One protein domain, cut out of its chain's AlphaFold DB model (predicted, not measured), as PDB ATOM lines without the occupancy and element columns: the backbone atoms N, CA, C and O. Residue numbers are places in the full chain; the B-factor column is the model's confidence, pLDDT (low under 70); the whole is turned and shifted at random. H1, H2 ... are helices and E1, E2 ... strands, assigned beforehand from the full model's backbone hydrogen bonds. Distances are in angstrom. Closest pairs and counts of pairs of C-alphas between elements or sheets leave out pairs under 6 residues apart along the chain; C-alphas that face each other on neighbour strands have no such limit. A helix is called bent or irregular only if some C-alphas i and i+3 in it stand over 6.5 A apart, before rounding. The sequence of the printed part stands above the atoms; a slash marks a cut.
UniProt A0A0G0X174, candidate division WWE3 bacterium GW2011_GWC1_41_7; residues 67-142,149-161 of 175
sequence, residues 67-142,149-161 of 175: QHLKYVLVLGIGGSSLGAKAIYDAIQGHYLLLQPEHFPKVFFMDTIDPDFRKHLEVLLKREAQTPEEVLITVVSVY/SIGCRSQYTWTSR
ATOM      1  N   GLN A  67      29.739  41.132  45.347       91.31
ATOM      2  CA  GLN A  67      29.645  40.352  46.592       91.31
ATOM      3  C   GLN A  67      29.300  38.862  46.397       91.31
ATOM      4  O   GLN A  67      29.442  38.076  47.327       91.31
ATOM      5  N   HIS A  68      28.825  38.476  45.213       93.19
ATOM      6  CA  HIS A  68      28.470  37.103  44.860       93.19
ATOM      7  C   HIS A  68      29.591  36.385  44.096       93.19
ATOM      8  O   HIS A  68      29.497  35.179  43.882       93.19
ATOM      9  N   LEU A  69      30.659  37.086  43.697       95.25
ATOM     10  CA  LEU A  69      31.744  36.493  42.924       95.25
ATOM     11  C   LEU A  69      32.463  35.412  43.743       95.25
ATOM     12  O   LEU A  69      33.119  35.697  44.745       95.25
ATOM     13  N   LYS A  70      32.380  34.163  43.277       95.31
ATOM     14  CA  LYS A  70      33.009  33.001  43.916       95.31
ATOM     15  C   LYS A  70      34.244  32.526  43.167       95.31
ATOM     16  O   LYS A  70      35.207  32.104  43.801       95.31
ATOM     17  N   TYR A  71      34.241  32.579  41.839       95.88
ATOM     18  CA  TYR A  71      35.280  31.950  41.027       95.88
ATOM     19  C   TYR A  71      35.810  32.888  39.951       95.88
ATOM     20  O   TYR A  71      35.040  33.480  39.203       95.88
ATOM     21  N   VAL A  72      37.132  32.976  39.833       95.56
ATOM     22  CA  VAL A  72      37.812  33.668  38.734       95.56
ATOM     23  C   VAL A  72      38.589  32.637  37.929       95.56
ATOM     24  O   VAL A  72      39.447  31.945  38.471       95.56
ATOM     25  N   LEU A  73      38.298  32.522  36.639       95.25
ATOM     26  CA  LEU A  73      39.007  31.646  35.714       95.25
ATOM     27  C   LEU A  73      39.974  32.478  34.878       95.25
ATOM     28  O   LEU A  73      39.544  33.310  34.081       95.25
ATOM     29  N   VAL A  74      41.271  32.235  35.033       94.56
ATOM     30  CA  VAL A  74      42.313  32.881  34.231       94.56
ATOM     31  C   VAL A  74      42.718  31.935  33.106       94.56
ATOM     32  O   VAL A  74      43.367  30.916  33.340       94.56
ATOM     33  N   LEU A  75      42.319  32.268  31.878       92.56
ATOM     34  CA  LEU A  75      42.678  31.540  30.663       92.56
ATOM     35  C   LEU A  75      43.900  32.208  30.029       92.56
ATOM     36  O   LEU A  75      43.781  33.246  29.379       92.56
ATOM     37  N   GLY A  76      45.075  31.622  30.219       89.50
ATOM     38  CA  GLY A  76      46.322  32.138  29.662       89.50
ATOM     39  C   GLY A  76      47.467  31.163  29.892       89.50
ATOM     40  O   GLY A  76      47.458  30.416  30.863       89.50
ATOM     41  N   ILE A  77      48.459  31.163  29.003       88.69
ATOM     42  CA  ILE A  77      49.620  30.265  29.088       88.69
ATOM     43  C   ILE A  77      50.913  31.047  29.331       88.69
ATOM     44  O   ILE A  77      51.028  32.226  28.976       88.69
ATOM     45  N   GLY A  78      51.908  30.386  29.928       87.75
ATOM     46  CA  GLY A  78      53.228  30.970  30.170       87.75
ATOM     47  C   GLY A  78      53.150  32.267  30.979       87.75
ATOM     48  O   GLY A  78      52.486  32.320  32.014       87.75
ATOM     49  N   GLY A  79      53.789  33.335  30.492       86.81
ATOM     50  CA  GLY A  79      53.800  34.641  31.165       86.81
ATOM     51  C   GLY A  79      52.414  35.258  31.398       86.81
ATOM     52  O   GLY A  79      52.254  36.031  32.335       86.81
ATOM     53  N   SER A  80      51.400  34.860  30.618       88.44
ATOM     54  CA  SER A  80      50.017  35.351  30.757       88.44
ATOM     55  C   SER A  80      49.265  34.746  31.953       88.44
ATOM     56  O   SER A  80      48.156  35.178  32.250       88.44
ATOM     57  N   SER A  81      49.845  33.746  32.629       91.94
ATOM     58  CA  SER A  81      49.251  33.076  33.795       91.94
ATOM     59  C   SER A  81      50.240  32.920  34.954       91.94
ATOM     60  O   SER A  81      49.919  33.277  36.085       91.94
ATOM     61  N   LEU A  82      51.474  32.476  34.689       92.31
ATOM     62  CA  LEU A  82      52.444  32.109  35.730       92.31
ATOM     63  C   LEU A  82      52.803  33.265  36.672       92.31
ATOM     64  O   LEU A  82      52.953  33.043  37.871       92.31
ATOM     65  N   GLY A  83      52.919  34.495  36.158       92.31
ATOM     66  CA  GLY A  83      53.217  35.667  36.989       92.31
ATOM     67  C   GLY A  83      52.086  35.987  37.971       92.31
ATOM     68  O   GLY A  83      52.328  36.162  39.164       92.31
ATOM     69  N   ALA A  84      50.842  35.991  37.484       93.25
ATOM     70  CA  ALA A  84      49.662  36.203  38.319       93.25
ATOM     71  C   ALA A  84      49.475  35.061  39.330       93.25
ATOM     72  O   ALA A  84      49.204  35.322  40.501       93.25
ATOM     73  N   LYS A  85      49.699  33.813  38.904       94.44
ATOM     74  CA  LYS A  85      49.659  32.627  39.765       94.44
ATOM     75  C   LYS A  85      50.687  32.694  40.889       94.44
ATOM     76  O   LYS A  85      50.329  32.478  42.036       94.44
ATOM     77  N   ALA A  86      51.930  33.074  40.593       95.12
ATOM     78  CA  ALA A  86      52.973  33.202  41.609       95.12
ATOM     79  C   ALA A  86      52.617  34.241  42.688       95.12
ATOM     80  O   ALA A  86      52.828  33.991  43.872       95.12
ATOM     81  N   ILE A  87      52.050  35.389  42.293       94.62
ATOM     82  CA  ILE A  87      51.584  36.414  43.241       94.62
ATOM     83  C   ILE A  87      50.389  35.895  44.048       94.62
ATOM     84  O   ILE A  87      50.368  36.037  45.269       94.62
ATOM     85  N   TYR A  88      49.413  35.272  43.383       94.25
ATOM     86  CA  TYR A  88      48.244  34.696  44.044       94.25
ATOM     87  C   TYR A  88      48.643  33.639  45.077       94.25
ATOM     88  O   TYR A  88      48.231  33.733  46.227       94.25
ATOM     89  N   ASP A  89      49.509  32.696  44.713       93.00
ATOM     90  CA  ASP A  89      49.986  31.636  45.602       93.00
ATOM     91  C   ASP A  89      50.825  32.201  46.760       93.00
ATOM     92  O   ASP A  89      50.696  31.740  47.896       93.00
ATOM     93  N   ALA A  90      51.639  33.234  46.514       94.19
ATOM     94  CA  ALA A  90      52.424  33.890  47.559       94.19
ATOM     95  C   ALA A  90      51.547  34.599  48.604       94.19
ATOM     96  O   ALA A  90      51.894  34.610  49.786       94.19
ATOM     97  N   ILE A  91      50.420  35.183  48.183       91.88
ATOM     98  CA  ILE A  91      49.501  35.903  49.075       91.88
ATOM     99  C   ILE A  91      48.499  34.941  49.729       91.88
ATOM    100  O   ILE A  91      48.250  35.046  50.926       91.88
ATOM    101  N   GLN A  92      47.922  34.014  48.959       88.94
ATOM    102  CA  GLN A  92      46.745  33.225  49.341       88.94
ATOM    103  C   GLN A  92      47.016  31.726  49.515       88.94
ATOM    104  O   GLN A  92      46.233  31.052  50.180       88.94
ATOM    105  N   GLY A  93      48.105  31.181  48.966       82.50
ATOM    106  CA  GLY A  93      48.272  29.736  48.754       82.50
ATOM    107  C   GLY A  93      48.004  28.870  49.990       82.50
ATOM    108  O   GLY A  93      47.179  27.959  49.946       82.50
ATOM    109  N   HIS A  94      48.631  29.187  51.125       84.38
ATOM    110  CA  HIS A  94      48.413  28.441  52.372       84.38
ATOM    111  C   HIS A  94      47.079  28.786  53.054       84.38
ATOM    112  O   HIS A  94      46.491  27.939  53.725       84.38
ATOM    113  N   TYR A  95      46.583  30.013  52.879       86.25
ATOM    114  CA  TYR A  95      45.346  30.470  53.514       86.25
ATOM    115  C   TYR A  95      44.111  29.794  52.927       86.25
ATOM    116  O   TYR A  95      43.192  29.485  53.678       86.25
ATOM    117  N   LEU A  96      44.112  29.469  51.633       86.81
ATOM    118  CA  LEU A  96      42.998  28.768  50.985       86.81
ATOM    119  C   LEU A  96      42.744  27.370  51.569       86.81
ATOM    120  O   LEU A  96      41.606  26.904  51.565       86.81
ATOM    121  N   LEU A  97      43.783  26.709  52.093       86.00
ATOM    122  CA  LEU A  97      43.647  25.419  52.779       86.00
ATOM    123  C   LEU A  97      43.018  25.574  54.169       86.00
ATOM    124  O   LEU A  97      42.256  24.714  54.602       86.00
ATOM    125  N   LEU A  98      43.340  26.668  54.863       90.38
ATOM    126  CA  LEU A  98      42.844  26.959  56.210       90.38
ATOM    127  C   LEU A  98      41.460  27.615  56.201       90.38
ATOM    128  O   LEU A  98      40.725  27.515  57.181       90.38
ATOM    129  N   GLN A  99      41.109  28.293  55.109       90.00
ATOM    130  CA  GLN A  99      39.866  29.040  54.946       90.00
ATOM    131  C   GLN A  99      39.179  28.647  53.629       90.00
ATOM    132  O   GLN A  99      39.177  29.424  52.671       90.00
ATOM    133  N   PRO A 100      38.560  27.452  53.559       83.94
ATOM    134  CA  PRO A 100      37.899  26.978  52.343       83.94
ATOM    135  C   PRO A 100      36.744  27.873  51.876       83.94
ATOM    136  O   PRO A 100      36.415  27.852  50.694       83.94
ATOM    137  N   GLU A 101      36.156  28.657  52.778       87.88
ATOM    138  CA  GLU A 101      35.064  29.599  52.497       87.88
ATOM    139  C   GLU A 101      35.559  30.983  52.041       87.88
ATOM    140  O   GLU A 101      34.762  31.900  51.850       87.88
ATOM    141  N   HIS A 102      36.874  31.172  51.881       88.19
ATOM    142  CA  HIS A 102      37.417  32.421  51.359       88.19
ATOM    143  C   HIS A 102      37.161  32.525  49.849       88.19
ATOM    144  O   HIS A 102      37.583  31.665  49.067       88.19
ATOM    145  N   PHE A 103      36.480  33.598  49.451       90.69
ATOM    146  CA  PHE A 103      36.123  33.900  48.070       90.69
ATOM    147  C   PHE A 103      36.580  35.316  47.682       90.69
ATOM    148  O   PHE A 103      36.624  36.196  48.545       90.69
ATOM    149  N   PRO A 104      36.886  35.555  46.393       92.75
ATOM    150  CA  PRO A 104      36.824  34.599  45.285       92.75
ATOM    151  C   PRO A 104      38.051  33.669  45.195       92.75
ATOM    152  O   PRO A 104      39.176  34.045  45.522       92.75
ATOM    153  N   LYS A 105      37.843  32.450  44.686       93.12
ATOM    154  CA  LYS A 105      38.910  31.492  44.352       93.12
ATOM    155  C   LYS A 105      39.348  31.681  42.907       93.12
ATOM    156  O   LYS A 105      38.507  31.737  42.010       93.12
ATOM    157  N   VAL A 106      40.656  31.742  42.677       94.00
ATOM    158  CA  VAL A 106      41.227  31.926  41.339       94.00
ATOM    159  C   VAL A 106      41.749  30.590  40.817       94.00
ATOM    160  O   VAL A 106      42.559  29.935  41.468       94.00
ATOM    161  N   PHE A 107      41.296  30.190  39.631       94.19
ATOM    162  CA  PHE A 107      41.773  29.008  38.923       94.19
ATOM    163  C   PHE A 107      42.517  29.420  37.658       94.19
ATOM    164  O   PHE A 107      41.966  30.085  36.780       94.19
ATOM    165  N   PHE A 108      43.764  28.978  37.550       93.75
ATOM    166  CA  PHE A 108      44.606  29.206  36.382       93.75
ATOM    167  C   PHE A 108      44.484  28.022  35.423       93.75
ATOM    168  O   PHE A 108      44.781  26.888  35.792       93.75
ATOM    169  N   MET A 109      44.033  28.285  34.198       91.94
ATOM    170  CA  MET A 109      43.879  27.294  33.133       91.94
ATOM    171  C   MET A 109      44.997  27.473  32.097       91.94
ATOM    172  O   MET A 109      44.757  27.913  30.971       91.94
ATOM    173  N   ASP A 110      46.226  27.157  32.513       88.69
ATOM    174  CA  ASP A 110      47.469  27.345  31.751       88.69
ATOM    175  C   ASP A 110      47.986  26.082  31.049       88.69
ATOM    176  O   ASP A 110      48.934  26.146  30.264       88.69
ATOM    177  N   THR A 111      47.338  24.943  31.285       83.12
ATOM    178  CA  THR A 111      47.637  23.657  30.652       83.12
ATOM    179  C   THR A 111      46.377  23.029  30.053       83.12
ATOM    180  O   THR A 111      45.245  23.374  30.400       83.12
ATOM    181  N   ILE A 112      46.569  22.078  29.135       83.25
ATOM    182  CA  ILE A 112      45.488  21.259  28.564       83.25
ATOM    183  C   ILE A 112      45.380  19.959  29.372       83.25
ATOM    184  O   ILE A 112      45.502  18.868  28.825       83.25
ATOM    185  N   ASP A 113      45.207  20.072  30.687       88.50
ATOM    186  CA  ASP A 113      44.958  18.912  31.543       88.50
ATOM    187  C   ASP A 113      43.454  18.557  31.507       88.50
ATOM    188  O   ASP A 113      42.619  19.312  32.032       88.50
ATOM    189  N   PRO A 114      43.067  17.437  30.861       89.19
ATOM    190  CA  PRO A 114      41.669  17.043  30.757       89.19
ATOM    191  C   PRO A 114      41.061  16.674  32.113       89.19
ATOM    192  O   PRO A 114      39.860  16.895  32.299       89.19
ATOM    193  N   ASP A 115      41.856  16.154  33.051       92.88
ATOM    194  CA  ASP A 115      41.385  15.754  34.372       92.88
ATOM    195  C   ASP A 115      41.138  16.983  35.234       92.88
ATOM    196  O   ASP A 115      40.051  17.114  35.800       92.88
ATOM    197  N   PHE A 116      42.079  17.930  35.275       89.94
ATOM    198  CA  PHE A 116      41.866  19.205  35.966       89.94
ATOM    199  C   PHE A 116      40.607  19.911  35.454       89.94
ATOM    200  O   PHE A 116      39.738  20.292  36.242       89.94
ATOM    201  N   ARG A 117      40.451  20.009  34.126       89.12
ATOM    202  CA  ARG A 117      39.263  20.614  33.512       89.12
ATOM    203  C   ARG A 117      37.982  19.899  33.932       89.12
ATOM    204  O   ARG A 117      37.015  20.560  34.300       89.12
ATOM    205  N   LYS A 118      37.962  18.565  33.907       92.69
ATOM    206  CA  LYS A 118      36.787  17.777  34.304       92.69
ATOM    207  C   LYS A 118      36.407  18.030  35.764       92.69
ATOM    208  O   LYS A 118      35.230  18.224  36.058       92.69
ATOM    209  N   HIS A 119      37.381  18.056  36.673       93.81
ATOM    210  CA  HIS A 119      37.127  18.333  38.089       93.81
ATOM    211  C   HIS A 119      36.637  19.769  38.310       93.81
ATOM    212  O   HIS A 119      35.684  19.976  39.062       93.81
ATOM    213  N   LEU A 120      37.223  20.744  37.611       92.94
ATOM    214  CA  LEU A 120      36.780  22.136  37.653       92.94
ATOM    215  C   LEU A 120      35.349  22.290  37.120       92.94
ATOM    216  O   LEU A 120      34.530  22.960  37.738       92.94
ATOM    217  N   GLU A 121      35.007  21.626  36.015       91.94
ATOM    218  CA  GLU A 121      33.642  21.627  35.480       91.94
ATOM    219  C   GLU A 121      32.627  21.045  36.469       91.94
ATOM    220  O   GLU A 121      31.533  21.593  36.613       91.94
ATOM    221  N   VAL A 122      32.970  19.944  37.144       95.38
ATOM    222  CA  VAL A 122      32.116  19.340  38.179       95.38
ATOM    223  C   VAL A 122      31.932  20.301  39.352       95.38
ATOM    224  O   VAL A 122      30.801  20.496  39.792       95.38
ATOM    225  N   LEU A 123      33.010  20.937  39.819       93.94
ATOM    226  CA  LEU A 123      32.958  21.934  40.886       93.94
ATOM    227  C   LEU A 123      32.049  23.110  40.507       93.94
ATOM    228  O   LEU A 123      31.115  23.421  41.238       93.94
ATOM    229  N   LEU A 124      32.282  23.727  39.345       93.56
ATOM    230  CA  LEU A 124      31.510  24.886  38.894       93.56
ATOM    231  C   LEU A 124      30.032  24.539  38.684       93.56
ATOM    232  O   LEU A 124      29.174  25.337  39.030       93.56
ATOM    233  N   LYS A 125      29.705  23.351  38.157       93.06
ATOM    234  CA  LYS A 125      28.306  22.902  38.026       93.06
ATOM    235  C   LYS A 125      27.619  22.677  39.373       93.06
ATOM    236  O   LYS A 125      26.401  22.786  39.439       93.06
ATOM    237  N   ARG A 126      28.376  22.302  40.405       93.56
ATOM    238  CA  ARG A 126      27.844  22.026  41.742       93.56
ATOM    239  C   ARG A 126      27.659  23.305  42.559       93.56
ATOM    240  O   ARG A 126      26.650  23.440  43.236       93.56
ATOM    241  N   GLU A 127      28.626  24.217  42.495       92.75
ATOM    242  CA  GLU A 127      28.730  25.352  43.423       92.75
ATOM    243  C   GLU A 127      28.334  26.708  42.822       92.75
ATOM    244  O   GLU A 127      27.900  27.591  43.565       92.75
ATOM    245  N   ALA A 128      28.494  26.893  41.503       92.19
ATOM    246  CA  ALA A 128      28.128  28.134  40.822       92.19
ATOM    247  C   ALA A 128      26.698  28.028  40.272       92.19
ATOM    248  O   ALA A 128      26.436  27.326  39.294       92.19
ATOM    249  N   GLN A 129      25.781  28.729  40.928       91.31
ATOM    250  CA  GLN A 129      24.351  28.758  40.650       91.31
ATOM    251  C   GLN A 129      23.985  29.851  39.648       91.31
ATOM    252  O   GLN A 129      23.086  29.646  38.831       91.31
ATOM    253  N   THR A 130      24.681  30.995  39.680       92.25
ATOM    254  CA  THR A 130      24.397  32.122  38.779       92.25
ATOM    255  C   THR A 130      25.638  32.579  38.002       92.25
ATOM    256  O   THR A 130      26.769  32.350  38.442       92.25
ATOM    257  N   PRO A 131      25.469  33.194  36.812       88.12
ATOM    258  CA  PRO A 131      26.595  33.679  36.012       88.12
ATOM    259  C   PRO A 131      27.475  34.709  36.732       88.12
ATOM    260  O   PRO A 131      28.675  34.751  36.491       88.12
ATOM    261  N   GLU A 132      26.906  35.504  37.637       91.69
ATOM    262  CA  GLU A 132      27.598  36.566  38.379       91.69
ATOM    263  C   GLU A 132      28.600  36.021  39.410       91.69
ATOM    264  O   GLU A 132      29.466  36.760  39.882       91.69
ATOM    265  N   GLU A 133      28.505  34.728  39.739       94.81
ATOM    266  CA  GLU A 133      29.423  34.037  40.647       94.81
ATOM    267  C   GLU A 133      30.731  33.612  39.961       94.81
ATOM    268  O   GLU A 133      31.657  33.160  40.643       94.81
ATOM    269  N   VAL A 134      30.827  33.745  38.630       95.12
ATOM    270  CA  VAL A 134      31.990  33.329  37.835       95.12
ATOM    271  C   VAL A 134      32.475  34.459  36.929       95.12
ATOM    272  O   VAL A 134      31.777  34.895  36.019       95.12
ATOM    273  N   LEU A 135      33.729  34.865  37.108       95.19
ATOM    274  CA  LEU A 135      34.437  35.779  36.216       95.19
ATOM    275  C   LEU A 135      35.440  35.001  35.363       95.19
ATOM    276  O   LEU A 135      36.155  34.138  35.864       95.19
ATOM    277  N   ILE A 136      35.525  35.326  34.075       93.94
ATOM    278  CA  ILE A 136      36.488  34.718  33.151       93.94
ATOM    279  C   ILE A 136      37.388  35.818  32.605       93.94
ATOM    280  O   ILE A 136      36.918  36.762  31.971       93.94
ATOM    281  N   THR A 137      38.689  35.676  32.823       93.25
ATOM    282  CA  THR A 137      39.718  36.581  32.318       93.25
ATOM    283  C   THR A 137      40.565  35.839  31.302       93.25
ATOM    284  O   THR A 137      41.211  34.847  31.629       93.25
ATOM    285  N   VAL A 138      40.569  36.316  30.059       92.50
ATOM    286  CA  VAL A 138      41.359  35.720  28.978       92.50
ATOM    287  C   VAL A 138      42.553  36.609  28.679       92.50
ATOM    288  O   VAL A 138      42.383  37.781  28.352       92.50
ATOM    289  N   VAL A 139      43.757  36.050  28.785       89.50
ATOM    290  CA  VAL A 139      45.016  36.770  28.579       89.50
ATOM    291  C   VAL A 139      45.860  36.016  27.561       89.50
ATOM    292  O   VAL A 139      46.262  34.872  27.781       89.50
ATOM    293  N   SER A 140      46.145  36.669  26.436       85.56
ATOM    294  CA  SER A 140      47.034  36.137  25.408       85.56
ATOM    295  C   SER A 140      47.864  37.250  24.782       85.56
ATOM    296  O   SER A 140      47.325  38.262  24.343       85.56
ATOM    297  N   VAL A 141      49.179  37.029  24.697       72.00
ATOM    298  CA  VAL A 141      50.122  37.897  23.966       72.00
ATOM    299  C   VAL A 141      50.022  37.669  22.451       72.00
ATOM    300  O   VAL A 141      50.317  38.561  21.660       72.00
ATOM    301  N   TYR A 142      49.533  36.496  22.035       60.88
ATOM    302  CA  TYR A 142      49.200  36.195  20.649       60.88
ATOM    303  C   TYR A 142      47.682  36.175  20.516       60.88
ATOM    304  O   TYR A 142      47.027  35.163  20.780       60.88
ATOM    305  N   SER A 149      43.856  26.944  16.021       41.03
ATOM    306  CA  SER A 149      44.613  26.227  17.051       41.03
ATOM    307  C   SER A 149      43.661  25.574  18.069       41.03
ATOM    308  O   SER A 149      42.829  26.219  18.713       41.03
ATOM    309  N   ILE A 150      43.771  24.250  18.199       44.31
ATOM    310  CA  ILE A 150      42.880  23.365  18.973       44.31
ATOM    311  C   ILE A 150      42.715  23.804  20.445       44.31
ATOM    312  O   ILE A 150      41.637  23.630  21.016       44.31
ATOM    313  N   GLY A 151      43.730  24.442  21.041       41.59
ATOM    314  CA  GLY A 151      43.657  24.991  22.403       41.59
ATOM    315  C   GLY A 151      42.685  26.169  22.534       41.59
ATOM    316  O   GLY A 151      41.868  26.198  23.454       41.59
ATOM    317  N   CYS A 152      42.692  27.077  21.555       43.03
ATOM    318  CA  CYS A 152      41.817  28.246  21.518       43.03
ATOM    319  C   CYS A 152      40.365  27.817  21.233       43.03
ATOM    320  O   CYS A 152      39.437  28.177  21.950       43.03
ATOM    321  N   ARG A 153      40.143  26.917  20.265       41.78
ATOM    322  CA  ARG A 153      38.784  26.450  19.928       41.78
ATOM    323  C   ARG A 153      38.120  25.653  21.067       41.78
ATOM    324  O   ARG A 153      36.913  25.772  21.264       41.78
ATOM    325  N   SER A 154      38.891  24.892  21.847       44.81
ATOM    326  CA  SER A 154      38.409  24.132  23.017       44.81
ATOM    327  C   SER A 154      38.010  25.034  24.197       44.81
ATOM    328  O   SER A 154      36.981  24.796  24.824       44.81
ATOM    329  N   GLN A 155      38.784  26.086  24.493       42.50
ATOM    330  CA  GLN A 155      38.479  27.012  25.595       42.50
ATOM    331  C   GLN A 155      37.377  28.029  25.240       42.50
ATOM    332  O   GLN A 155      36.520  28.314  26.075       42.50
ATOM    333  N   TYR A 156      37.327  28.524  23.997       41.66
ATOM    334  CA  TYR A 156      36.338  29.527  23.570       41.66
ATOM    335  C   TYR A 156      34.951  28.952  23.221       41.66
ATOM    336  O   TYR A 156      33.963  29.679  23.240       41.66
ATOM    337  N   THR A 157      34.822  27.652  22.931       40.25
ATOM    338  CA  THR A 157      33.499  27.030  22.697       40.25
ATOM    339  C   THR A 157      32.669  26.865  23.974       40.25
ATOM    340  O   THR A 157      31.464  26.624  23.891       40.25
ATOM    341  N   TRP A 158      33.281  27.010  25.153       36.38
ATOM    342  CA  TRP A 158      32.577  26.932  26.432       36.38
ATOM    343  C   TRP A 158      31.863  28.244  26.789       36.38
ATOM    344  O   TRP A 158      30.710  28.215  27.218       36.38
ATOM    345  N   THR A 159      32.497  29.397  26.547       41.34
ATOM    346  CA  THR A 159      31.938  30.720  26.872       41.34
ATOM    347  C   THR A 159      30.722  31.083  26.017       41.34
ATOM    348  O   THR A 159      29.781  31.688  26.524       41.34
ATOM    349  N   SER A 160      30.667  30.649  24.756       35.59
ATOM    350  CA  SER A 160      29.536  30.937  23.858       35.59
ATOM    351  C   SER A 160      28.281  30.094  24.118       35.59
ATOM    352  O   SER A 160      27.195  30.470  23.687       35.59
ATOM    353  N   ARG A 161      28.379  28.972  24.849       37.91
ATOM    354  CA  ARG A 161      27.240  28.058  25.074       37.91
ATOM    355  C   ARG A 161      26.356  28.394  26.277       37.91
ATOM    356  O   ARG A 161      25.312  27.767  26.425       37.91
TER     357      ARG A 161
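What this domain is: This is residues 67 to 142 and 149 to 161 of the 175 residues of a protein of candidate division WWE3 bacterium GW2011_GWC1_41_7 (UniProt A0A0G0X174). A small sheet of three parallel strands makes the core, with the long helix H1 along one face and the equally long H3 on the other side, so that the sheet stands between them. The short helix H2 lies out beyond the end where the strands begin, and H4, which comes after a cut, only grazes the sheet. The printed part has 89 residues, with four named helices and three named strands in the order E1, H1, H2, E2, H3, E3, H4; the sheet's order is E2, E1, E3. The class is mixed, helices and strands, and the whole is compact, with a radius of gyration of the C-alphas of 13.4 A and spans of 39 by 29 by 25 A.

Where its parts are: E1, residues 71 to 75, begins with C-alpha 71 at (35.280, 31.950, 41.027) and is 12.7 A long. H1, residues 79 to 92, begins with C-alpha 79 at (53.800, 34.641, 31.165) and measures 19.5 A; it is irregular, with C-alphas 80 and 83 7.0 A apart. H2, residues 95 to 98, measures 5.1 A. E2, residues 105 to 109, is 13.0 A long. H3, residues 114 to 127, measures 19.9 A. E3, residues 134 to 138, is 13.1 A long. H4, residues 150 to 159, measures 15.4 A and ends with C-alpha 159 at (31.938, 30.720, 26.872).

How they stand to each other: In the sheet E1 is the inner strand, and E2 and E3 are the edge strands. E1 and E2 are parallel at 20 degrees, with N 107 and O 72 within hydrogen-bond range at 2.8 A. E1 and E3 are parallel at 16 degrees, with N 73 and O 135 within range at 2.8 A. H1 is on the sheet at a height over the sheet of 9.8 A, over E2 and E1; it runs along the strands, at 27 degrees to E2 on the local plane. The closest C-alphas of H1 and E2 are those of Ser 81 and Phe 108, 6.6 A apart. H1 and the sheet make two layers, a helix on one face of a sheet. E1, H1, H2 and E2 form a strand-helix-strand unit, two parallel neighbour strands with helices between, and its crossover is right-handed. E2, H3 and E3 form a split unit, with E1 between its strands in the sheet, and its crossover is right-handed too. H3 only grazes the sheet with residues 116 to 127, and H4 only grazes it with residues 152 to 159. H2 is not on the sheet, and H1 and H2 meet only through their link. H3 is apart from H1, H2 and H4. In H3 every O i to N i+4 pair is within hydrogen-bond range, in H1 8 of 10 and in H4 4 of 6, while H2 is too short for such a pair.

The domain as a whole: The C-alphas farthest apart are those of Leu 98 and Ser 149, at 39.2 A. Residues 143 to 148 are not printed, and C-alphas 142 and 149 are 11.5 A apart across this cut, in the link from E3 to H4. Of the links that are printed whole, E1 to H1, H1 to H2 and E2 to H3 are tight, and H2 to E2 and H3 to E3 are short. The mean pLDDT of the printed part is 83.4; residue 142 and residues 149 to 161 are under 70, and H4 has a mean of 42.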